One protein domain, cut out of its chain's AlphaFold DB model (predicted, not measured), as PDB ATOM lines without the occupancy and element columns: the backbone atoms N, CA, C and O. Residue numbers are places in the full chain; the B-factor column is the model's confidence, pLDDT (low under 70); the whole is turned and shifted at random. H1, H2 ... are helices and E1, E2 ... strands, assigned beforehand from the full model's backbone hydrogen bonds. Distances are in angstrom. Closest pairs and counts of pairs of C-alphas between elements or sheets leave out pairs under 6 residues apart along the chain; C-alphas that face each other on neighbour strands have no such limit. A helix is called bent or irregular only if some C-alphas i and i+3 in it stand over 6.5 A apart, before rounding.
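What this domain is: This is residues 31 to 119 of the 188 residues of the protein "FliD_C domain-containing protein" of Cytophagaceae bacterium (UniProt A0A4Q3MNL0). A small strand hairpin, E1 and E2, and two long helices side by side and opposite ways, H1 and H4, are joined at one end of a flat model by the sharply kinked H3. The short H2 sits between the last residues of H1 and H3. The printed part has 89 residues, with named elements in the order H1, H2, E1, E2, H3, H4; the sheet order is E1 - E2, antiparallel, and the class is mostly helix. It is compact, with a radius of gyration of the C-alphas of 13.8 A and spans of 44 by 30 by 15 A.

Where its parts are: E1 is residues 65 to 67 and E2 is residues 73 to 75. H2 is residues 60 to 63. H3, residues 77 to 95, is 16.1 A long and irregular, with C-alphas 86 and 89 9.3 A apart and a kink of 118 degrees near residue 87. H1, residues 31 to 47, is 24.5 A long and begins at C-alpha 31 (244.734, 145.710, 192.581). H4, residues 106 to 118, is 18.0 A long and ends at C-alpha 118 (236.093, 154.116, 195.976).

How they stand to each other: In the hairpin E1 and E2, N 66 and O 74 are within hydrogen-bond range at 2.9 A. The closest C-alphas of E1 and H1 are those of Ser 67 and Gly 47, 6.7 A apart. H2 touches H3, closest at the C-alphas of Ala 63 and Leu 80, 5.3 A. H1, with residues 46 to 47 alone, only just touches H2, with 3 pairs of C-alphas within 8 A, the closest Ile 46 and Leu 60 at 7.0 A. H3, with residues 94 to 95, touches residues 106 to 108 of H4 at a steep tilt of 61 degrees; the closest C-alphas, Phe 95 and Val 106, are 5.0 A apart. H1 and H4 touch at a shallow tilt of 12 degrees, opposite ways, closest at the C-alphas of Ile 46 and Val 106, 6.1 A. H1 and H3 are apart. Every O i to N i+4 pair is within hydrogen-bond range in H1 and H4, and 12 of 15 in H3; H2 is too short for such a pair.

The domain as a whole: The two C-alphas farthest apart, those of Gly 31 and Lys 86, are 44.1 A apart. The printed part has no cut. The link H1 to H2 is long, with 12 residues. Residues 97 to 98 pair with 103 to 104, antiparallel. Residues 31, 52 and 54 have pLDDT under 70.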
ATOM      1  N   GLY A  31     245.143 144.387 193.063       64.69
ATOM      2  CA  GLY A  31     244.734 145.710 192.581       64.69
ATOM      3  C   GLY A  31     244.388 145.737 191.088       64.69
ATOM      4  O   GLY A  31     243.364 146.290 190.702       64.69
ATOM      5  N   ASP A  32     245.163 145.057 190.241       74.69
ATOM      6  CA  ASP A  32     244.849 144.968 188.806       74.69
ATOM      7  C   ASP A  32     243.554 144.186 188.569       74.69
ATOM      8  O   ASP A  32     242.784 144.481 187.658       74.69
ATOM      9  N   THR A  33     243.281 143.176 189.393       79.88
ATOM     10  CA  THR A  33     242.071 142.357 189.256       79.88
ATOM     11  C   THR A  33     240.820 143.134 189.668       79.88
ATOM     12  O   THR A  33     239.796 143.046 188.985       79.88
ATOM     13  N   THR A  34     240.888 143.928 190.742       81.50
ATOM     14  CA  THR A  34     239.766 144.768 191.190       81.50
ATOM     15  C   THR A  34     239.473 145.891 190.197       81.50
ATOM     16  O   THR A  34     238.309 146.081 189.843       81.50
ATOM     17  N   LEU A  35     240.503 146.552 189.656       82.31
ATOM     18  CA  LEU A  35     240.359 147.580 188.617       82.31
ATOM     19  C   LEU A  35     239.791 147.011 187.312       82.31
ATOM     20  O   LEU A  35     238.811 147.535 186.784       82.31
ATOM     21  N   ASN A  36     240.318 145.884 186.828       84.31
ATOM     22  CA  ASN A  36     239.787 145.228 185.627       84.31
ATOM     23  C   ASN A  36     238.339 144.751 185.806       84.31
ATOM     24  O   ASN A  36     237.577 144.656 184.846       84.31
ATOM     25  N   THR A  37     237.941 144.415 187.032       86.69
ATOM     26  CA  THR A  37     236.551 144.060 187.341       86.69
ATOM     27  C   THR A  37     235.658 145.299 187.358       86.69
ATOM     28  O   THR A  37     234.572 145.257 186.786       86.69
ATOM     29  N   LEU A  38     236.122 146.422 187.919       87.06
ATOM     30  CA  LEU A  38     235.408 147.700 187.863       87.06
ATOM     31  C   LEU A  38     235.164 148.146 186.416       87.06
ATOM     32  O   LEU A  38     234.030 148.461 186.066       87.06
ATOM     33  N   VAL A  39     236.193 148.115 185.563       85.50
ATOM     34  CA  VAL A  39     236.074 148.490 184.141       85.50
ATOM     35  C   VAL A  39     235.053 147.607 183.423       85.50
ATOM     36  O   VAL A  39     234.167 148.123 182.744       85.50
ATOM     37  N   ARG A  40     235.104 146.285 183.630       87.88
ATOM     38  CA  ARG A  40     234.125 145.353 183.045       87.88
ATOM     39  C   ARG A  40     232.702 145.615 183.535       87.88
ATOM     40  O   ARG A  40     231.770 145.592 182.738       87.88
ATOM     41  N   ASN A  41     232.531 145.923 184.818       88.12
ATOM     42  CA  ASN A  41     231.225 146.255 185.387       88.12
ATOM     43  C   ASN A  41     230.686 147.596 184.854       88.12
ATOM     44  O   ASN A  41     229.485 147.717 184.600       88.12
ATOM     45  N   LEU A  42     231.552 148.591 184.632       86.75
ATOM     46  CA  LEU A  42     231.178 149.860 183.998       86.75
ATOM     47  C   LEU A  42     230.729 149.640 182.549       86.75
ATOM     48  O   LEU A  42     229.649 150.094 182.176       86.75
ATOM     49  N   GLN A  43     231.499 148.885 181.763       84.94
ATOM     50  CA  GLN A  43     231.143 148.530 180.384       84.94
ATOM     51  C   GLN A  43     229.812 147.771 180.316       84.94
ATOM     52  O   GLN A  43     228.940 148.115 179.516       84.94
ATOM     53  N   ALA A  44     229.608 146.796 181.205       87.38
ATOM     54  CA  ALA A  44     228.345 146.070 181.308       87.38
ATOM     55  C   ALA A  44     227.173 147.004 181.646       87.38
ATOM     56  O   ALA A  44     226.093 146.866 181.079       87.38
ATOM     57  N   THR A  45     227.384 147.998 182.516       86.25
ATOM     58  CA  THR A  45     226.349 148.975 182.888       86.25
ATOM     59  C   THR A  45     225.935 149.848 181.697       86.25
ATOM     60  O   THR A  45     224.743 150.093 181.522       86.25
ATOM     61  N   ILE A  46     226.883 150.259 180.848       84.19
ATOM     62  CA  ILE A  46     226.622 151.037 179.618       84.19
ATOM     63  C   ILE A  46     225.818 150.228 178.605       84.19
ATOM     64  O   ILE A  46     224.887 150.749 177.995       84.19
ATOM     65  N   GLY A  47     226.205 148.967 178.404       82.62
ATOM     66  CA  GLY A  47     225.549 148.075 177.449       82.62
ATOM     67  C   GLY A  47     224.221 147.503 177.949       82.62
ATOM     68  O   GLY A  47     223.464 146.952 177.154       82.62
ATOM     69  N   SER A  48     223.932 147.614 179.248       82.44
ATOM     70  CA  SER A  48     222.720 147.053 179.840       82.44
ATOM     71  C   SER A  48     221.469 147.858 179.489       82.44
ATOM     72  O   SER A  48     221.469 149.089 179.487       82.44
ATOM     73  N   SER A  49     220.363 147.148 179.267       82.19
ATOM     74  CA  SER A  49     219.038 147.760 179.257       82.19
ATOM     75  C   SER A  49     218.638 148.195 180.668       82.19
ATOM     76  O   SER A  49     218.893 147.499 181.658       82.19
ATOM     77  N   ILE A  50     217.964 149.331 180.781       80.25
ATOM     78  CA  ILE A  50     217.457 149.834 182.051       80.25
ATOM     79  C   ILE A  50     216.107 149.183 182.348       80.25
ATOM     80  O   ILE A  50     215.119 149.384 181.647       80.25
ATOM     81  N   VAL A  51     216.087 148.389 183.417       73.62
ATOM     82  CA  VAL A  51     214.875 147.777 183.970       73.62
ATOM     83  C   VAL A  51     213.927 148.873 184.464       73.62
ATOM     84  O   VAL A  51     214.372 149.785 185.160       73.62
ATOM     85  N   GLY A  52     212.642 148.766 184.118       66.69
ATOM     86  CA  GLY A  52     211.607 149.747 184.473       66.69
ATOM     87  C   GLY A  52     211.286 150.762 183.373       66.69
ATOM     88  O   GLY A  52     210.332 151.517 183.518       66.69
ATOM     89  N   LEU A  53     212.034 150.760 182.260       72.88
ATOM     90  CA  LEU A  53     211.668 151.528 181.070       72.88
ATOM     91  C   LEU A  53     210.818 150.688 180.115       72.88
ATOM     92  O   LEU A  53     211.230 149.620 179.650       72.88
ATOM     93  N   GLU A  54     209.644 151.216 179.788       66.06
ATOM     94  CA  GLU A  54     208.768 150.713 178.735       66.06
ATOM     95  C   GLU A  54     208.825 151.644 177.512       66.06
ATOM     96  O   GLU A  54     209.091 152.839 177.643       66.06
ATOM     97  N   GLY A  55     208.630 151.083 176.314       70.19
ATOM     98  CA  GLY A  55     208.724 151.807 175.040       70.19
ATOM     99  C   GLY A  55     210.015 151.564 174.245       70.19
ATOM    100  O   GLY A  55     210.734 150.586 174.470       70.19
ATOM    101  N   ASP A  56     210.280 152.464 173.295       73.06
ATOM    102  CA  ASP A  56     211.314 152.321 172.255       73.06
ATOM    103  C   ASP A  56     212.753 152.512 172.765       73.06
ATOM    104  O   ASP A  56     213.707 152.061 172.127       73.06
ATOM    105  N   PHE A  57     212.920 153.159 173.923       80.81
ATOM    106  CA  PHE A  57     214.218 153.528 174.491       80.81
ATOM    107  C   PHE A  57     214.444 152.850 175.846       80.81
ATOM    108  O   PHE A  57     214.031 153.341 176.895       80.81
ATOM    109  N   LYS A  58     215.136 151.711 175.817       83.38
ATOM    110  CA  LYS A  58     215.528 150.899 176.980       83.38
ATOM    111  C   LYS A  58     217.042 150.842 177.182       83.38
ATOM    112  O   LYS A  58     217.491 150.540 178.284       83.38
ATOM    113  N   ALA A  59     217.827 151.107 176.142       85.12
ATOM    114  CA  ALA A  59     219.287 151.055 176.170       85.12
ATOM    115  C   ALA A  59     219.914 152.271 175.472       85.12
ATOM    116  O   ALA A  59     219.352 152.821 174.526       85.12
ATOM    117  N   LEU A  60     221.128 152.644 175.892       84.12
ATOM    118  CA  LEU A  60     221.895 153.744 175.290       84.12
ATOM    119  C   LEU A  60     222.171 153.534 173.793       84.12
ATOM    120  O   LEU A  60     222.180 154.496 173.025       84.12
ATOM    121  N   SER A  61     222.306 152.277 173.364       85.50
ATOM    122  CA  SER A  61     222.491 151.910 171.956       85.50
ATOM    123  C   SER A  61     221.325 152.343 171.068       85.50
ATOM    124  O   SER A  61     221.541 152.706 169.913       85.50
ATOM    125  N   GLN A  62     220.104 152.374 171.608       84.06
ATOM    126  CA  GLN A  62     218.901 152.809 170.891       84.06
ATOM    127  C   GLN A  62     218.830 154.335 170.750       84.06
ATOM    128  O   GLN A  62     218.227 154.829 169.804       84.06
ATOM    129  N   ALA A  63     219.497 155.078 171.639       84.31
ATOM    130  CA  ALA A  63     219.670 156.528 171.539       84.31
ATOM    131  C   ALA A  63     220.931 156.935 170.745       84.31
ATOM    132  O   ALA A  63     221.283 158.111 170.708       84.31
ATOM    133  N   GLY A  64     221.625 155.980 170.111       84.19
ATOM    134  CA  GLY A  64     222.807 156.249 169.284       84.19
ATOM    135  C   GLY A  64     224.145 156.233 170.030       84.19
ATOM    136  O   GLY A  64     225.154 156.629 169.452       84.19
ATOM    137  N   ILE A  65     224.193 155.764 171.281       86.62
ATOM    138  CA  ILE A  65     225.441 155.623 172.047       86.62
ATOM    139  C   ILE A  65     225.811 154.148 172.166       86.62
ATOM    140  O   ILE A  65     225.138 153.373 172.840       86.62
ATOM    141  N   THR A  66     226.919 153.752 171.548       84.19
ATOM    142  CA  THR A  66     227.389 152.359 171.554       84.19
ATOM    143  C   THR A  66     228.761 152.242 172.196       84.19
ATOM    144  O   THR A  66     229.649 153.039 171.897       84.19
ATOM    145  N   SER A  67     228.958 151.223 173.032       82.44
ATOM    146  CA  SER A  67     230.281 150.887 173.559       82.44
ATOM    147  C   SER A  67     231.059 150.046 172.546       82.44
ATOM    148  O   SER A  67     230.517 149.115 171.949       82.44
ATOM    149  N   GLN A  68     232.316 150.408 172.321       82.12
ATOM    150  CA  GLN A  68     233.236 149.721 171.425       82.12
ATOM    151  C   GLN A  68     234.020 148.621 172.162       82.12
ATOM    152  O   GLN A  68     234.065 148.578 173.391       82.12
ATOM    153  N   LYS A  69     234.674 147.728 171.403       75.12
ATOM    154  CA  LYS A  69     235.483 146.620 171.954       75.12
ATOM    155  C   LYS A  69     236.676 147.091 172.793       75.12
ATOM    156  O   LYS A  69     237.129 146.354 173.660       75.12
ATOM    157  N   ASP A  70     237.173 148.294 172.530       73.75
ATOM    158  CA  ASP A  70     238.251 148.939 173.286       73.75
ATOM    159  C   ASP A  70     237.752 149.657 174.557       73.75
ATOM    160  O   ASP A  70     238.547 150.182 175.332       73.75
ATOM    161  N   GLY A  71     236.437 149.660 174.805       70.75
ATOM    162  CA  GLY A  71     235.811 150.336 175.935       70.75
ATOM    163  C   GLY A  71     235.461 151.802 175.692       70.75
ATOM    164  O   GLY A  71     234.877 152.422 176.581       70.75
ATOM    165  N   THR A  72     235.757 152.360 174.516       81.19
ATOM    166  CA  THR A  72     235.345 153.723 174.164       81.19
ATOM    167  C   THR A  72     233.848 153.791 173.856       81.19
ATOM    168  O   THR A  72     233.195 152.786 173.555       81.19
ATOM    169  N   LEU A  73     233.271 154.991 173.954       83.12
ATOM    170  CA  LEU A  73     231.889 155.250 173.560       83.12
ATOM    171  C   LEU A  73     231.866 155.946 172.206       83.12
ATOM    172  O   LEU A  73     232.448 157.013 172.036       83.12
ATOM    173  N   LYS A  74     231.154 155.349 171.249       88.38
ATOM    174  CA  LYS A  74     230.829 155.982 169.974       88.38
ATOM    175  C   LYS A  74     229.464 156.644 170.079       88.38
ATOM    176  O   LYS A  74     228.493 155.977 170.437       88.38
ATOM    177  N   LEU A  75     229.404 157.921 169.717       89.25
ATOM    178  CA  LEU A  75     228.163 158.671 169.577       89.25
ATOM    179  C   LEU A  75     227.799 158.810 168.095       89.25
ATOM    180  O   LEU A  75     228.588 159.315 167.299       89.25
ATOM    181  N   ASP A  76     226.594 158.379 167.741       91.50
ATOM    182  CA  ASP A  76     225.946 158.669 166.466       91.50
ATOM    183  C   ASP A  76     225.034 159.890 166.649       91.50
ATOM    184  O   ASP A  76     223.920 159.790 167.171       91.50
ATOM    185  N   GLN A  77     225.540 161.062 166.259       89.06
ATOM    186  CA  GLN A  77     224.849 162.335 166.459       89.06
ATOM    187  C   GLN A  77     223.517 162.400 165.700       89.06
ATOM    188  O   GLN A  77     222.546 162.926 166.237       89.06
ATOM    189  N   ALA A  78     223.432 161.810 164.503       90.38
ATOM    190  CA  ALA A  78     222.198 161.793 163.720       90.38
ATOM    191  C   ALA A  78     221.108 160.972 164.424       90.38
ATOM    192  O   ALA A  78     219.981 161.442 164.586       90.38
ATOM    193  N   LYS A  79     221.451 159.774 164.919       87.75
ATOM    194  CA  LYS A  79     220.511 158.950 165.696       87.75
ATOM    195  C   LYS A  79     220.113 159.602 167.010       87.75
ATOM    196  O   LYS A  79     218.940 159.532 167.370       87.75
ATOM    197  N   LEU A  80     221.051 160.251 167.698       87.81
ATOM    198  CA  LEU A  80     220.746 160.967 168.932       87.81
ATOM    199  C   LEU A  80     219.757 162.111 168.675       87.81
ATOM    200  O   LEU A  80     218.782 162.239 169.410       87.81
ATOM    201  N   THR A  81     219.949 162.902 167.618       88.88
ATOM    202  CA  THR A  81     219.013 163.974 167.248       88.88
ATOM    203  C   THR A  81     217.621 163.426 166.931       88.88
ATOM    204  O   THR A  81     216.634 163.958 167.436       88.88
ATOM    205  N   VAL A  82     217.517 162.329 166.171       89.81
ATOM    206  CA  VAL A  82     216.221 161.676 165.906       89.81
ATOM    207  C   VAL A  82     215.576 161.172 167.201       89.81
ATOM    208  O   VAL A  82     214.381 161.372 167.405       89.81
ATOM    209  N   ALA A  83     216.351 160.561 168.099       87.44
ATOM    210  CA  ALA A  83     215.851 160.054 169.374       87.44
ATOM    211  C   ALA A  83     215.337 161.176 170.291       87.44
ATOM    212  O   ALA A  83     214.248 161.057 170.852       87.44
ATOM    213  N   ILE A  84     216.079 162.285 170.398       88.12
ATOM    214  CA  ILE A  84     215.690 163.460 171.192       88.12
ATOM    215  C   ILE A  84     214.422 164.108 170.628       88.12
ATOM    216  O   ILE A  84     213.529 164.454 171.399       88.12
ATOM    217  N   ASN A  85     214.326 164.244 169.303       90.06
ATOM    218  CA  ASN A  85     213.146 164.816 168.651       90.06
ATOM    219  C   ASN A  85     211.904 163.930 168.815       90.06
ATOM    220  O   ASN A  85     210.790 164.445 168.830       90.06
ATOM    221  N   LYS A  86     212.090 162.611 168.945       88.25
ATOM    222  CA  LYS A  86     210.999 161.659 169.162       88.25
ATOM    223  C   LYS A  86     210.499 161.671 170.607       88.25
ATOM    224  O   LYS A  86     209.297 161.774 170.822       88.25
ATOM    225  N   ASP A  87     211.397 161.554 171.587       85.00
ATOM    226  CA  ASP A  87     211.054 161.653 173.012       85.00
ATOM    227  C   ASP A  87     212.286 162.022 173.858       85.00
ATOM    228  O   ASP A  87     213.033 161.171 174.354       85.00
ATOM    229  N   SER A  88     212.479 163.323 174.071       85.25
ATOM    230  CA  SER A  88     213.581 163.854 174.879       85.25
ATOM    231  C   SER A  88     213.540 163.396 176.340       85.25
ATOM    232  O   SER A  88     214.593 163.216 176.957       85.25
ATOM    233  N   ARG A  89     212.347 163.149 176.903       84.19
ATOM    234  CA  ARG A  89     212.200 162.667 178.283       84.19
ATOM    235  C   ARG A  89     212.618 161.208 178.391       84.19
ATOM    236  O   ARG A  89     213.324 160.863 179.335       84.19
ATOM    237  N   ALA A  90     212.244 160.361 177.433       83.00
ATOM    238  CA  ALA A  90     212.710 158.976 177.388       83.00
ATOM    239  C   ALA A  90     214.231 158.889 177.257       83.00
ATOM    240  O   ALA A  90     214.853 158.114 177.981       83.00
ATOM    241  N   VAL A  91     214.835 159.722 176.406       84.81
ATOM    242  CA  VAL A  91     216.296 159.787 176.279       84.81
ATOM    243  C   VAL A  91     216.936 160.244 177.592       84.81
ATOM    244  O   VAL A  91     217.885 159.611 178.046       84.81
ATOM    245  N   ALA A  92     216.401 161.269 178.265       85.25
ATOM    246  CA  ALA A  92     216.919 161.719 179.559       85.25
ATOM    247  C   ALA A  92     216.871 160.615 180.635       85.25
ATOM    248  O   ALA A  92     217.858 160.413 181.350       85.25
ATOM    249  N   ARG A  93     215.778 159.836 180.698       85.56
ATOM    250  CA  ARG A  93     215.634 158.685 181.614       85.56
ATOM    251  C   ARG A  93     216.707 157.607 181.414       85.56
ATOM    252  O   ARG A  93     217.002 156.869 182.352       85.56
ATOM    253  N   LEU A  94     217.326 157.521 180.230       84.44
ATOM    254  CA  LEU A  94     218.443 156.599 180.001       84.44
ATOM    255  C   LEU A  94     219.712 157.001 180.765       84.44
ATOM    256  O   LEU A  94     220.528 156.141 181.098       84.44
ATOM    257  N   PHE A  95     219.899 158.287 181.063       85.12
ATOM    258  CA  PHE A  95     221.108 158.784 181.722       85.12
ATOM    259  C   PHE A  95     220.896 159.002 183.213       85.12
ATOM    260  O   PHE A  95     221.678 158.496 184.021       85.12
ATOM    261  N   VAL A  96     219.845 159.735 183.580       85.19
ATOM    262  CA  VAL A  96     219.644 160.218 184.950       85.19
ATOM    263  C   VAL A  96     218.652 159.366 185.735       85.19
ATOM    264  O   VAL A  96     217.980 158.487 185.200       85.19
ATOM    265  N   TYR A  97     218.598 159.596 187.046       83.44
ATOM    266  CA  TYR A  97     217.533 159.058 187.880       83.44
ATOM    267  C   TYR A  97     216.241 159.834 187.630       83.44
ATOM    268  O   TYR A  97     216.243 161.063 187.686       83.44
ATOM    269  N   ASP A  98     215.151 159.111 187.395       80.00
ATOM    270  CA  ASP A  98     213.810 159.675 187.316       80.00
ATOM    271  C   ASP A  98     213.030 159.333 188.602       80.00
ATOM    272  O   ASP A  98     212.695 158.163 188.826       80.00
ATOM    273  N   PRO A  99     212.734 160.331 189.458       74.38
ATOM    274  CA  PRO A  99     211.978 160.132 190.691       74.38
ATOM    275  C   PRO A  99     210.554 159.619 190.463       74.38
ATOM    276  O   PRO A  99     210.037 158.891 191.312       74.38
ATOM    277  N   SER A 100     209.926 159.969 189.338       74.56
ATOM    278  CA  SER A 100     208.532 159.624 189.040       74.56
ATOM    279  C   SER A 100     208.377 158.151 188.681       74.56
ATOM    280  O   SER A 100     207.417 157.509 189.095       74.56
ATOM    281  N   THR A 101     209.349 157.591 187.963       72.44
ATOM    282  CA  THR A 101     209.363 156.173 187.567       72.44
ATOM    283  C   THR A 101     210.268 155.316 188.453       72.44
ATOM    284  O   THR A 101     210.409 154.117 188.216       72.44
ATOM    285  N   LYS A 102     210.923 155.917 189.462       78.44
ATOM    286  CA  LYS A 102     211.958 155.303 190.324       78.44
ATOM    287  C   LYS A 102     213.050 154.576 189.530       78.44
ATOM    288  O   LYS A 102     213.702 153.658 190.033       78.44
ATOM    289  N   THR A 103     213.266 154.998 188.288       80.62
ATOM    290  CA  THR A 103     214.155 154.324 187.351       80.62
ATOM    291  C   THR A 103     215.529 154.977 187.389       80.62
ATOM    292  O   THR A 103     215.661 156.197 187.332       80.62
ATOM    293  N   ARG A 104     216.580 154.159 187.513       84.56
ATOM    294  CA  ARG A 104     217.971 154.632 187.513       84.56
ATOM    295  C   ARG A 104     218.586 154.472 186.129       84.56
ATOM    296  O   ARG A 104     218.851 153.343 185.707       84.56
ATOM    297  N   GLY A 105     218.870 155.598 185.481       85.56
ATOM    298  CA  GLY A 105     219.672 155.647 184.267       85.56
ATOM    299  C   GLY A 105     221.123 155.195 184.472       85.56
ATOM    300  O   GLY A 105     221.587 154.939 185.591       85.56
ATOM    301  N   VAL A 106     221.854 155.090 183.364       87.56
ATOM    302  CA  VAL A 106     223.232 154.583 183.323       87.56
ATOM    303  C   VAL A 106     224.180 155.425 184.179       87.56
ATOM    304  O   VAL A 106     224.982 154.847 184.910       87.56
ATOM    305  N   ALA A 107     224.068 156.758 184.178       85.56
ATOM    306  CA  ALA A 107     224.971 157.619 184.947       85.56
ATOM    307  C   ALA A 107     224.793 157.425 186.462       85.56
ATOM    308  O   ALA A 107     225.774 157.330 187.197       85.56
ATOM    309  N   SER A 108     223.549 157.264 186.928       87.62
ATOM    310  CA  SER A 108     223.265 156.955 188.337       87.62
ATOM    311  C   SER A 108     223.847 155.596 188.744       87.62
ATOM    312  O   SER A 108     224.496 155.479 189.785       87.62
ATOM    313  N   LYS A 109     223.684 154.566 187.901       87.00
ATOM    314  CA  LYS A 109     224.265 153.237 188.145       87.00
ATOM    315  C   LYS A 109     225.796 153.268 188.164       87.00
ATOM    316  O   LYS A 109     226.399 152.641 189.033       87.00
ATOM    317  N   MET A 110     226.419 154.017 187.255       86.25
ATOM    318  CA  MET A 110     227.871 154.220 187.237       86.25
ATOM    319  C   MET A 110     228.365 154.902 188.501       86.25
ATOM    320  O   MET A 110     229.314 154.421 189.109       86.25
ATOM    321  N   GLN A 111     227.711 155.986 188.920       88.00
ATOM    322  CA  GLN A 111     228.072 156.692 190.142       88.00
ATOM    323  C   GLN A 111     228.008 155.753 191.347       88.00
ATOM    324  O   GLN A 111     228.971 155.659 192.100       88.00
ATOM    325  N   MET A 112     226.924 154.981 191.486       88.12
ATOM    326  CA  MET A 112     226.798 153.984 192.553       88.12
ATOM    327  C   MET A 112     227.904 152.926 192.506       88.12
ATOM    328  O   MET A 112     228.411 152.523 193.552       88.12
ATOM    329  N   LEU A 113     228.268 152.457 191.310       89.00
ATOM    330  CA  LEU A 113     229.329 151.472 191.136       89.00
ATOM    331  C   LEU A 113     230.692 152.053 191.524       89.00
ATOM    332  O   LEU A 113     231.400 151.434 192.310       89.00
ATOM    333  N   VAL A 114     231.034 153.246 191.032       88.31
ATOM    334  CA  VAL A 114     232.283 153.935 191.383       88.31
ATOM    335  C   VAL A 114     232.344 154.153 192.888       88.31
ATOM    336  O   VAL A 114     233.304 153.707 193.507       88.31
ATOM    337  N   SER A 115     231.290 154.703 193.500       89.19
ATOM    338  CA  SER A 115     231.230 154.892 194.950       89.19
ATOM    339  C   SER A 115     231.465 153.583 195.703       89.19
ATOM    340  O   SER A 115     232.316 153.541 196.577       89.19
ATOM    341  N   ARG A 116     230.823 152.468 195.330       89.00
ATOM    342  CA  ARG A 116     231.059 151.164 195.987       89.00
ATOM    343  C   ARG A 116     232.516 150.704 195.949       89.00
ATOM    344  O   ARG A 116     232.950 150.006 196.860       89.00
ATOM    345  N   TYR A 117     233.266 151.065 194.914       87.94
ATOM    346  CA  TYR A 117     234.681 150.716 194.815       87.94
ATOM    347  C   TYR A 117     235.579 151.724 195.536       87.94
ATOM    348  O   TYR A 117     236.567 151.306 196.139       87.94
ATOM    349  N   THR A 118     235.242 153.017 195.499       87.12
ATOM    350  CA  THR A 118     236.093 154.116 195.976       87.12
ATOM    351  C   THR A 118     235.736 154.645 197.360       87.12
ATOM    352  O   THR A 118     236.458 155.505 197.855       87.12
ATOM    353  N   THR A 119     234.648 154.188 197.993       90.88
ATOM    354  CA  THR A 119     234.300 154.616 199.355       90.88
ATOM    355  C   THR A 119     235.477 154.357 200.286       90.88
ATOM    356  O   THR A 119     235.950 153.228 200.417       90.88
TER     357      THR A 119